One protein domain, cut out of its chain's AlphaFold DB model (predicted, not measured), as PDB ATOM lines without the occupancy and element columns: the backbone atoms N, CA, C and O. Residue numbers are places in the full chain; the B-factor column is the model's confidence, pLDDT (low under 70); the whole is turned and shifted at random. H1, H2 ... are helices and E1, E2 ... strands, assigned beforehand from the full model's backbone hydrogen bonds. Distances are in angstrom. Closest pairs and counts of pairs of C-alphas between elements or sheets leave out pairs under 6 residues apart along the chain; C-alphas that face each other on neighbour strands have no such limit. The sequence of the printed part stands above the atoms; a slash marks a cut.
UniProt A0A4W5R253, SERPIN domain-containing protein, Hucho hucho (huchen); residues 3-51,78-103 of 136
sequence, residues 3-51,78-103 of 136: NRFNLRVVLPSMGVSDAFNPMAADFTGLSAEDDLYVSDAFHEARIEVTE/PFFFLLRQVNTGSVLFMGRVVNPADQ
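AT A GLANCE: This is residues 3 to 51 and 78 to 103 of the 136 residues of the protein "SERPIN domain-containing protein" of Hucho hucho (huchen) (UniProt A0A4W5R253). What shape is it? A two-strand ladder, E1 and E2, runs from H1 and a looped head, residues 14 to 41, toward a separate hairpin, E3 and E4, set crosswise; H2 follows. What is printed? The 75 residues, under half in named elements, run E1 H1 E2 E3 E4 H2, mixed, both sheets antiparallel. They are only just extended, close to loose: radius of gyration of the C-alphas 17.4 A, spans 52 by 32 by 20 A.

HOW THE PARTS SIT: What pairs first? E1, residues 3 to 6, and E2, residues 42 to 46, are antiparallel; N 5 and O 43, 2.8 A apart, are within hydrogen-bond range. H1, residues 7 to 13, comes closest to E2 at the C-alphas of Leu 7 and Phe 42, 5.3 A; 1 of 3 O i to N i+4 and 2 of 4 O i to N i+3 pairs are within range. What follows? E3, residues 79 to 84, and E4, residues 91 to 97, form a hairpin, N 81 and O 95 within hydrogen-bond range at 2.9 A. E2 is apart from both, and from H2, residues 100 to 103, too short for O i to N i+4 pairs.

IN THESE COORDINATES: Where does E1 begin? C-alpha 3 is at (-50.518, -25.500, 14.182); E2 is 13.4 A long. Where does H2 end? C-alpha 103 is at (-53.080, -17.050, 10.778); E4 is 17.0 A long.

THE WHOLE: How large? The farthest C-alphas, of Asp 34 and Glu 51, are 52.1 A apart. What is uncertain or cut? Residue 103 is under pLDDT 70; residues 52 to 77 are not printed, a 19.6 A gap between C-alphas 51 and 78. The H1 to E2 link is long.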
ATOM      1  N   ASN A   3     -49.649 -24.558  13.492       83.88
ATOM      2  CA  ASN A   3     -50.518 -25.500  14.182       83.88
ATOM      3  C   ASN A   3     -49.699 -26.584  14.887       83.88
ATOM      4  O   ASN A   3     -48.719 -27.073  14.329       83.88
ATOM      5  N   ARG A   4     -50.126 -26.960  16.094       89.06
ATOM      6  CA  ARG A   4     -49.545 -28.035  16.899       89.06
ATOM      7  C   ARG A   4     -50.658 -28.990  17.309       89.06
ATOM      8  O   ARG A   4     -51.523 -28.638  18.107       89.06
ATOM      9  N   PHE A   5     -50.615 -30.203  16.779       91.06
ATOM     10  CA  PHE A   5     -51.586 -31.250  17.068       91.06
ATOM     11  C   PHE A   5     -51.036 -32.231  18.093       91.06
ATOM     12  O   PHE A   5     -49.915 -32.721  17.956       91.06
ATOM     13  N   ASN A   6     -51.852 -32.549  19.097       93.81
ATOM     14  CA  ASN A   6     -51.588 -33.666  19.990       93.81
ATOM     15  C   ASN A   6     -52.021 -34.971  19.307       93.81
ATOM     16  O   ASN A   6     -53.214 -35.261  19.186       93.81
ATOM     17  N   LEU A   7     -51.044 -35.754  18.862       96.56
ATOM     18  CA  LEU A   7     -51.278 -37.019  18.178       96.56
ATOM     19  C   LEU A   7     -51.658 -38.152  19.136       96.56
ATOM     20  O   LEU A   7     -52.273 -39.111  18.680       96.56
ATOM     21  N   ARG A   8     -51.394 -38.022  20.446       94.62
ATOM     22  CA  ARG A   8     -51.824 -38.997  21.467       94.62
ATOM     23  C   ARG A   8     -53.345 -39.140  21.533       94.62
ATOM     24  O   ARG A   8     -53.844 -40.158  21.986       94.62
ATOM     25  N   VAL A   9     -54.093 -38.137  21.075       93.12
ATOM     26  CA  VAL A   9     -55.562 -38.203  20.990       93.12
ATOM     27  C   VAL A   9     -56.012 -38.643  19.597       93.12
ATOM     28  O   VAL A   9     -56.895 -39.483  19.452       93.12
ATOM     29  N   VAL A  10     -55.387 -38.081  18.559       95.31
ATOM     30  CA  VAL A  10     -55.805 -38.279  17.166       95.31
ATOM     31  C   VAL A  10     -55.497 -39.694  16.670       95.31
ATOM     32  O   VAL A  10     -56.380 -40.347  16.119       95.31
ATOM     33  N   LEU A  11     -54.276 -40.196  16.876       96.88
ATOM     34  CA  LEU A  11     -53.848 -41.495  16.348       96.88
ATOM     35  C   LEU A  11     -54.649 -42.675  16.932       96.88
ATOM     36  O   LEU A  11     -55.119 -43.492  16.135       96.88
ATOM     37  N   PRO A  12     -54.934 -42.744  18.250       96.62
ATOM     38  CA  PRO A  12     -55.806 -43.790  18.788       96.62
ATOM     39  C   PRO A  12     -57.227 -43.751  18.228       96.62
ATOM     40  O   PRO A  12     -57.772 -44.800  17.895       96.62
ATOM     41  N   SER A  13     -57.813 -42.564  18.024       95.81
ATOM     42  CA  SER A  13     -59.137 -42.452  17.385       95.81
ATOM     43  C   SER A  13     -59.173 -42.944  15.930       95.81
ATOM     44  O   SER A  13     -60.248 -43.219  15.403       95.81
ATOM     45  N   MET A  14     -58.005 -43.086  15.293       95.88
ATOM     46  CA  MET A  14     -57.845 -43.645  13.948       95.88
ATOM     47  C   MET A  14     -57.398 -45.118  13.960       95.88
ATOM     48  O   MET A  14     -57.104 -45.668  12.902       95.88
ATOM     49  N   GLY A  15     -57.347 -45.760  15.133       96.44
ATOM     50  CA  GLY A  15     -57.013 -47.178  15.293       96.44
ATOM     51  C   GLY A  15     -55.563 -47.469  15.687       96.44
ATOM     52  O   GLY A  15     -55.207 -48.630  15.849       96.44
ATOM     53  N   VAL A  16     -54.722 -46.449  15.887       96.88
ATOM     54  CA  VAL A  16     -53.341 -46.622  16.373       96.88
ATOM     55  C   VAL A  16     -53.319 -46.437  17.892       96.88
ATOM     56  O   VAL A  16     -52.842 -45.424  18.403       96.88
ATOM     57  N   SER A  17     -53.922 -47.379  18.621       96.81
ATOM     58  CA  SER A  17     -54.044 -47.344  20.087       96.81
ATOM     59  C   SER A  17     -52.871 -48.002  20.802       96.81
ATOM     60  O   SER A  17     -52.364 -47.450  21.778       96.81
ATOM     61  N   ASP A  18     -52.438 -49.164  20.315       96.81
ATOM     62  CA  ASP A  18     -51.562 -50.066  21.069       96.81
ATOM     63  C   ASP A  18     -50.190 -49.441  21.306       96.81
ATOM     64  O   ASP A  18     -49.672 -49.503  22.412       96.81
ATOM     65  N   ALA A  19     -49.686 -48.688  20.323       96.12
ATOM     66  CA  ALA A  19     -48.457 -47.903  20.427       96.12
ATOM     67  C   ALA A  19     -48.414 -46.962  21.648       96.12
ATOM     68  O   ALA A  19     -47.332 -46.653  22.136       96.12
ATOM     69  N   PHE A  20     -49.568 -46.495  22.140       96.38
ATOM     70  CA  PHE A  20     -49.680 -45.574  23.279       96.38
ATOM     71  C   PHE A  20     -50.089 -46.265  24.593       96.38
ATOM     72  O   PHE A  20     -50.238 -45.581  25.614       96.38
ATOM     73  N   ASN A  21     -50.296 -47.588  24.578       95.19
ATOM     74  CA  ASN A  21     -50.722 -48.387  25.724       95.19
ATOM     75  C   ASN A  21     -49.529 -49.174  26.303       95.19
ATOM     76  O   ASN A  21     -49.056 -50.094  25.641       95.19
ATOM     77  N   PRO A  22     -49.099 -48.905  27.550       94.31
ATOM     78  CA  PRO A  22     -47.977 -49.612  28.174       94.31
ATOM     79  C   PRO A  22     -48.130 -51.139  28.221       94.31
ATOM     80  O   PRO A  22     -47.135 -51.844  28.240       94.31
ATOM     81  N   MET A  23     -49.364 -51.656  28.248       94.19
ATOM     82  CA  MET A  23     -49.628 -53.098  28.343       94.19
ATOM     83  C   MET A  23     -49.773 -53.801  26.988       94.19
ATOM     84  O   MET A  23     -49.818 -55.027  26.954       94.19
ATOM     85  N   ALA A  24     -49.937 -53.050  25.895       94.56
ATOM     86  CA  ALA A  24     -50.208 -53.608  24.565       94.56
ATOM     87  C   ALA A  24     -49.188 -53.176  23.502       94.56
ATOM     88  O   ALA A  24     -49.167 -53.753  22.419       94.56
ATOM     89  N   ALA A  25     -48.367 -52.163  23.785       96.19
ATOM     90  CA  ALA A  25     -47.325 -51.708  22.885       96.19
ATOM     91  C   ALA A  25     -46.282 -52.809  22.661       96.19
ATOM     92  O   ALA A  25     -45.735 -53.361  23.611       96.19
ATOM     93  N   ASP A  26     -45.976 -53.074  21.393       94.44
ATOM     94  CA  ASP A  26     -44.886 -53.956  20.990       94.44
ATOM     95  C   ASP A  26     -43.894 -53.167  20.130       94.44
ATOM     96  O   ASP A  26     -44.137 -52.875  18.956       94.44
ATOM     97  N   PHE A  27     -42.774 -52.791  20.749       95.38
ATOM     98  CA  PHE A  27     -41.642 -52.130  20.101       95.38
ATOM     99  C   PHE A  27     -40.372 -52.993  20.141       95.38
ATOM    100  O   PHE A  27     -39.262 -52.462  20.079       95.38
ATOM    101  N   THR A  28     -40.519 -54.323  20.174       94.25
ATOM    102  CA  THR A  28     -39.395 -55.283  20.188       94.25
ATOM    103  C   THR A  28     -38.460 -55.154  18.977       94.25
ATOM    104  O   THR A  28     -37.276 -55.482  19.048       94.25
ATOM    105  N   GLY A  29     -38.958 -54.611  17.858       94.62
ATOM    106  CA  GLY A  29     -38.144 -54.259  16.689       94.62
ATOM    107  C   GLY A  29     -37.220 -53.044  16.877       94.62
ATOM    108  O   GLY A  29     -36.360 -52.813  16.030       94.62
ATOM    109  N   LEU A  30     -37.393 -52.258  17.949       94.56
ATOM    110  CA  LEU A  30     -36.574 -51.083  18.281       94.56
ATOM    111  C   LEU A  30     -35.668 -51.317  19.495       94.56
ATOM    112  O   LEU A  30     -34.525 -50.865  19.487       94.56
ATOM    113  N   SER A  31     -36.172 -51.992  20.530       93.25
ATOM    114  CA  SER A  31     -35.432 -52.297  21.757       93.25
ATOM    115  C   SER A  31     -35.804 -53.684  22.272       93.25
ATOM    116  O   SER A  31     -36.943 -54.110  22.124       93.25
ATOM    117  N   ALA A  32     -34.846 -54.368  22.900       89.25
ATOM    118  CA  ALA A  32     -35.089 -55.619  23.619       89.25
ATOM    119  C   ALA A  32     -35.607 -55.390  25.053       89.25
ATOM    120  O   ALA A  32     -35.830 -56.356  25.776       89.25
ATOM    121  N   GLU A  33     -35.731 -54.130  25.480       84.25
ATOM    122  CA  GLU A  33     -36.331 -53.767  26.763       84.25
ATOM    123  C   GLU A  33     -37.849 -53.940  26.715       84.25
ATOM    124  O   GLU A  33     -38.520 -53.444  25.804       84.25
ATOM    125  N   ASP A  34     -38.373 -54.602  27.740       77.00
ATOM    126  CA  ASP A  34     -39.798 -54.615  28.036       77.00
ATOM    127  C   ASP A  34     -40.235 -53.215  28.536       77.00
ATOM    128  O   ASP A  34     -39.414 -52.427  29.010       77.00
ATOM    129  N   ASP A  35     -41.523 -52.886  28.418       86.38
ATOM    130  CA  ASP A  35     -42.137 -51.602  28.822       86.38
ATOM    131  C   ASP A  35     -41.818 -50.361  27.956       86.38
ATOM    132  O   ASP A  35     -42.076 -49.221  28.363       86.38
ATOM    133  N   LEU A  36     -41.335 -50.537  26.722       94.94
ATOM    134  CA  LEU A  36     -41.244 -49.432  25.762       94.94
ATOM    135  C   LEU A  36     -42.617 -49.136  25.134       94.94
ATOM    136  O   LEU A  36     -43.224 -50.000  24.510       94.94
ATOM    137  N   TYR A  37     -43.094 -47.895  25.244       95.62
ATOM    138  CA  TYR A  37     -44.319 -47.418  24.591       95.62
ATOM    139  C   TYR A  37     -44.238 -45.920  24.274       95.62
ATOM    140  O   TYR A  37     -43.392 -45.190  24.796       95.62
ATOM    141  N   VAL A  38     -45.146 -45.424  23.431       96.31
ATOM    142  CA  VAL A  38     -45.237 -43.994  23.121       96.31
ATOM    143  C   VAL A  38     -45.989 -43.268  24.235       96.31
ATOM    144  O   VAL A  38     -47.207 -43.386  24.392       96.31
ATOM    145  N   SER A  39     -45.260 -42.460  25.001       95.62
ATOM    146  CA  SER A  39     -45.831 -41.610  26.047       95.62
ATOM    147  C   SER A  39     -46.531 -40.375  25.485       95.62
ATOM    148  O   SER A  39     -47.621 -40.047  25.931       95.62
ATOM    149  N   ASP A  40     -45.991 -39.725  24.461       95.88
ATOM    150  CA  ASP A  40     -46.619 -38.580  23.803       95.88
ATOM    151  C   ASP A  40     -46.134 -38.447  22.360       95.88
ATOM    152  O   ASP A  40     -45.020 -38.836  22.013       95.88
ATOM    153  N   ALA A  41     -46.974 -37.858  21.509       96.44
ATOM    154  CA  ALA A  41     -46.617 -37.538  20.136       96.44
ATOM    155  C   ALA A  41     -47.268 -36.216  19.723       96.44
ATOM    156  O   ALA A  41     -48.459 -35.992  19.954       96.44
ATOM    157  N   PHE A  42     -46.493 -35.341  19.084       95.81
ATOM    158  CA  PHE A  42     -46.959 -34.035  18.628       95.81
ATOM    159  C   PHE A  42     -46.543 -33.791  17.182       95.81
ATOM    160  O   PHE A  42     -45.405 -34.062  16.806       95.81
ATOM    161  N   HIS A  43     -47.457 -33.241  16.384       93.50
ATOM    162  CA  HIS A  43     -47.160 -32.754  15.041       93.50
ATOM    163  C   HIS A  43     -47.255 -31.235  15.025       93.50
ATOM    164  O   HIS A  43     -48.343 -30.684  15.194       93.50
ATOM    165  N   GLU A  44     -46.124 -30.563  14.830       92.50
ATOM    166  CA  GLU A  44     -46.063 -29.113  14.698       92.50
ATOM    167  C   GLU A  44     -45.664 -28.722  13.277       92.50
ATOM    168  O   GLU A  44     -44.686 -29.225  12.725       92.50
ATOM    169  N   ALA A  45     -46.443 -27.822  12.684       88.50
ATOM    170  CA  ALA A  45     -46.249 -27.355  11.325       88.50
ATOM    171  C   ALA A  45     -46.449 -25.840  11.248       88.50
ATOM    172  O   ALA A  45     -47.409 -25.289  11.796       88.50
ATOM    173  N   ARG A  46     -45.565 -25.167  10.506       85.88
ATOM    174  CA  ARG A  46     -45.661 -23.740  10.190       85.88
ATOM    175  C   ARG A  46     -45.580 -23.541   8.682       85.88
ATOM    176  O   ARG A  46     -44.680 -24.058   8.031       85.88
ATOM    177  N   ILE A  47     -46.519 -22.767   8.147       84.19
ATOM    178  CA  ILE A  47     -46.555 -22.335   6.750       84.19
ATOM    179  C   ILE A  47     -46.638 -20.818   6.734       84.19
ATOM    180  O   ILE A  47     -47.537 -20.221   7.339       84.19
ATOM    181  N   GLU A  48     -45.708 -20.205   6.019       82.25
ATOM    182  CA  GLU A  48     -45.681 -18.776   5.763       82.25
ATOM    183  C   GLU A  48     -45.913 -18.547   4.275       82.25
ATOM    184  O   GLU A  48     -45.246 -19.148   3.435       82.25
ATOM    185  N   VAL A  49     -46.911 -17.727   3.956       76.75
ATOM    186  CA  VAL A  49     -47.224 -17.348   2.581       76.75
ATOM    187  C   VAL A  49     -46.845 -15.887   2.449       76.75
ATOM    188  O   VAL A  49     -47.479 -15.028   3.056       76.75
ATOM    189  N   THR A  50     -45.799 -15.620   1.679       76.38
ATOM    190  CA  THR A  50     -45.364 -14.266   1.346       76.38
ATOM    191  C   THR A  50     -45.584 -14.022  -0.138       76.38
ATOM    192  O   THR A  50     -45.556 -14.948  -0.951       76.38
ATOM    193  N   GLU A  51     -45.777 -12.759  -0.509       71.31
ATOM    194  CA  GLU A  51     -45.858 -12.371  -1.921       71.31
ATOM    195  C   GLU A  51     -44.534 -12.614  -2.656       71.31
ATOM    196  O   GLU A  51     -44.511 -12.779  -3.873       71.31
ATOM    197  N   PRO A  78     -63.733 -19.352   2.682       96.12
ATOM    198  CA  PRO A  78     -62.989 -20.517   3.147       96.12
ATOM    199  C   PRO A  78     -62.538 -21.442   2.013       96.12
ATOM    200  O   PRO A  78     -63.328 -21.799   1.137       96.12
ATOM    201  N   PHE A  79     -61.268 -21.840   2.043       94.44
ATOM    202  CA  PHE A  79     -60.654 -22.668   1.009       94.44
ATOM    203  C   PHE A  79     -59.708 -23.710   1.604       94.44
ATOM    204  O   PHE A  79     -59.165 -23.538   2.698       94.44
ATOM    205  N   PHE A  80     -59.505 -24.797   0.863       94.31
ATOM    206  CA  PHE A  80     -58.481 -25.795   1.151       94.31
ATOM    207  C   PHE A  80     -57.231 -25.526   0.320       94.31
ATOM    208  O   PHE A  80     -57.316 -25.005  -0.792       94.31
ATOM    209  N   PHE A  81     -56.081 -25.927   0.842       91.88
ATOM    210  CA  PHE A  81     -54.826 -25.922   0.106       91.88
ATOM    211  C   PHE A  81     -54.066 -27.225   0.346       91.88
ATOM    212  O   PHE A  81     -54.211 -27.869   1.389       91.88
ATOM    213  N   LEU A  82     -53.239 -27.591  -0.633       93.75
ATOM    214  CA  LEU A  82     -52.302 -28.697  -0.537       93.75
ATOM    215  C   LEU A  82     -50.945 -28.249  -1.073       93.75
ATOM    216  O   LEU A  82     -50.873 -27.604  -2.117       93.75
ATOM    217  N   LEU A  83     -49.873 -28.655  -0.400       92.69
ATOM    218  CA  LEU A  83     -48.533 -28.657  -0.974       92.69
ATOM    219  C   LEU A  83     -48.227 -30.094  -1.373       92.69
ATOM    220  O   LEU A  83     -48.116 -30.965  -0.515       92.69
ATOM    221  N   ARG A  84     -48.153 -30.351  -2.679       94.62
ATOM    222  CA  ARG A  84     -47.963 -31.690  -3.244       94.62
ATOM    223  C   ARG A  84     -46.674 -31.734  -4.046       94.62
ATOM    224  O   ARG A  84     -46.447 -30.883  -4.903       94.62
ATOM    225  N   GLN A  85     -45.870 -32.767  -3.831       96.12
ATOM    226  CA  GLN A  85     -44.748 -33.062  -4.710       96.12
ATOM    227  C   GLN A  85     -45.287 -33.582  -6.052       96.12
ATOM    228  O   GLN A  85     -45.998 -34.583  -6.097       96.12
ATOM    229  N   VAL A  86     -44.980 -32.899  -7.159       95.19
ATOM    230  CA  VAL A  86     -45.643 -33.139  -8.457       95.19
ATOM    231  C   VAL A  86     -45.438 -34.566  -8.975       95.19
ATOM    232  O   VAL A  86     -46.413 -35.196  -9.386       95.19
ATOM    233  N   ASN A  87     -44.204 -35.071  -8.899       95.94
ATOM    234  CA  ASN A  87     -43.802 -36.339  -9.520       95.94
ATOM    235  C   ASN A  87     -44.312 -37.572  -8.765       95.94
ATOM    236  O   ASN A  87     -44.794 -38.514  -9.379       95.94
ATOM    237  N   THR A  88     -44.206 -37.568  -7.434       97.06
ATOM    238  CA  THR A  88     -44.611 -38.696  -6.572       97.06
ATOM    239  C   THR A  88     -46.081 -38.621  -6.187       97.06
ATOM    240  O   THR A  88     -46.729 -39.623  -5.911       97.06
ATOM    241  N   GLY A  89     -46.611 -37.404  -6.143       94.50
ATOM    242  CA  GLY A  89     -47.928 -37.107  -5.632       94.50
ATOM    243  C   GLY A  89     -48.083 -37.078  -4.128       94.50
ATOM    244  O   GLY A  89     -49.208 -36.888  -3.665       94.50
ATOM    245  N   SER A  90     -46.981 -37.176  -3.388       96.00
ATOM    246  CA  SER A  90     -46.977 -37.048  -1.937       96.00
ATOM    247  C   SER A  90     -47.530 -35.692  -1.504       96.00
ATOM    248  O   SER A  90     -47.101 -34.642  -1.996       96.00
ATOM    249  N   VAL A  91     -48.477 -35.715  -0.567       94.88
ATOM    250  CA  VAL A  91     -49.002 -34.517   0.090       94.88
ATOM    251  C   VAL A  91     -48.071 -34.174   1.244       94.88
ATOM    252  O   VAL A  91     -47.982 -34.914   2.216       94.88
ATOM    253  N   LEU A  92     -47.364 -33.057   1.114       91.94
ATOM    254  CA  LEU A  92     -46.447 -32.542   2.128       91.94
ATOM    255  C   LEU A  92     -47.208 -31.758   3.196       91.94
ATOM    256  O   LEU A  92     -46.913 -31.864   4.379       91.94
ATOM    257  N   PHE A  93     -48.211 -30.991   2.765       92.12
ATOM    258  CA  PHE A  93     -49.099 -30.252   3.652       92.12
ATOM    259  C   PHE A  93     -50.517 -30.256   3.103       92.12
ATOM    260  O   PHE A  93     -50.725 -30.181   1.892       92.12
ATOM    261  N   MET A  94     -51.484 -30.276   4.011       93.44
ATOM    262  CA  MET A  94     -52.895 -30.074   3.718       93.44
ATOM    263  C   MET A  94     -53.482 -29.181   4.801       93.44
ATOM    264  O   MET A  94     -53.173 -29.337   5.982       93.44
ATOM    265  N   GLY A  95     -54.338 -28.249   4.407       90.94
ATOM    266  CA  GLY A  95     -54.989 -27.381   5.369       90.94
ATOM    267  C   GLY A  95     -56.208 -26.677   4.812       90.94
ATOM    268  O   GLY A  95     -56.514 -26.735   3.621       90.94
ATOM    269  N   ARG A  96     -56.905 -25.997   5.720       92.62
ATOM    270  CA  ARG A  96     -58.055 -25.147   5.428       92.62
ATOM    271  C   ARG A  96     -57.811 -23.764   6.007       92.62
ATOM    272  O   ARG A  96     -57.462 -23.642   7.179       92.62
ATOM    273  N   VAL A  97     -58.058 -22.736   5.209       91.19
ATOM    274  CA  VAL A  97     -58.140 -21.350   5.670       91.19
ATOM    275  C   VAL A  97     -59.616 -21.003   5.783       91.19
ATOM    276  O   VAL A  97     -60.345 -21.099   4.801       91.19
ATOM    277  N   VAL A  98     -60.070 -20.659   6.989       93.06
ATOM    278  CA  VAL A  98     -61.442 -20.170   7.230       93.06
ATOM    279  C   VAL A  98     -61.428 -18.654   7.369       93.06
ATOM    280  O   VAL A  98     -62.207 -17.972   6.714       93.06
ATOM    281  N   ASN A  99     -60.490 -18.147   8.168       89.94
ATOM    282  CA  ASN A  99     -60.220 -16.733   8.355       89.94
ATOM    283  C   ASN A  99     -58.697 -16.499   8.266       89.94
ATOM    284  O   ASN A  99     -57.955 -17.061   9.074       89.94
ATOM    285  N   PRO A 100     -58.203 -15.701   7.302       84.81
ATOM    286  CA  PRO A 100     -56.776 -15.406   7.163       84.81
ATOM    287  C   PRO A 100     -56.188 -14.636   8.355       84.81
ATOM    288  O   PRO A 100     -55.005 -14.789   8.654       84.81
ATOM    289  N   ALA A 101     -57.003 -13.834   9.054       84.00
ATOM    290  CA  ALA A 101     -56.545 -13.030  10.189       84.00
ATOM    291  C   ALA A 101     -56.102 -13.894  11.382       84.00
ATOM    292  O   ALA A 101     -55.181 -13.520  12.103       84.00
ATOM    293  N   ASP A 102     -56.672 -15.092  11.534       79.75
ATOM    294  CA  ASP A 102     -56.307 -16.035  12.603       79.75
ATOM    295  C   ASP A 102     -54.921 -16.665  12.382       79.75
ATOM    296  O   ASP A 102     -54.411 -17.402  13.226       79.75
ATOM    297  N   GLN A 103     -54.314 -16.413  11.221       65.88
ATOM    298  CA  GLN A 103     -53.080 -17.050  10.778       65.88
ATOM    299  C   GLN A 103     -51.887 -16.094  10.704       65.88
ATOM    300  O   GLN A 103     -50.781 -16.557  10.384       65.88
TER     301      GLN A 103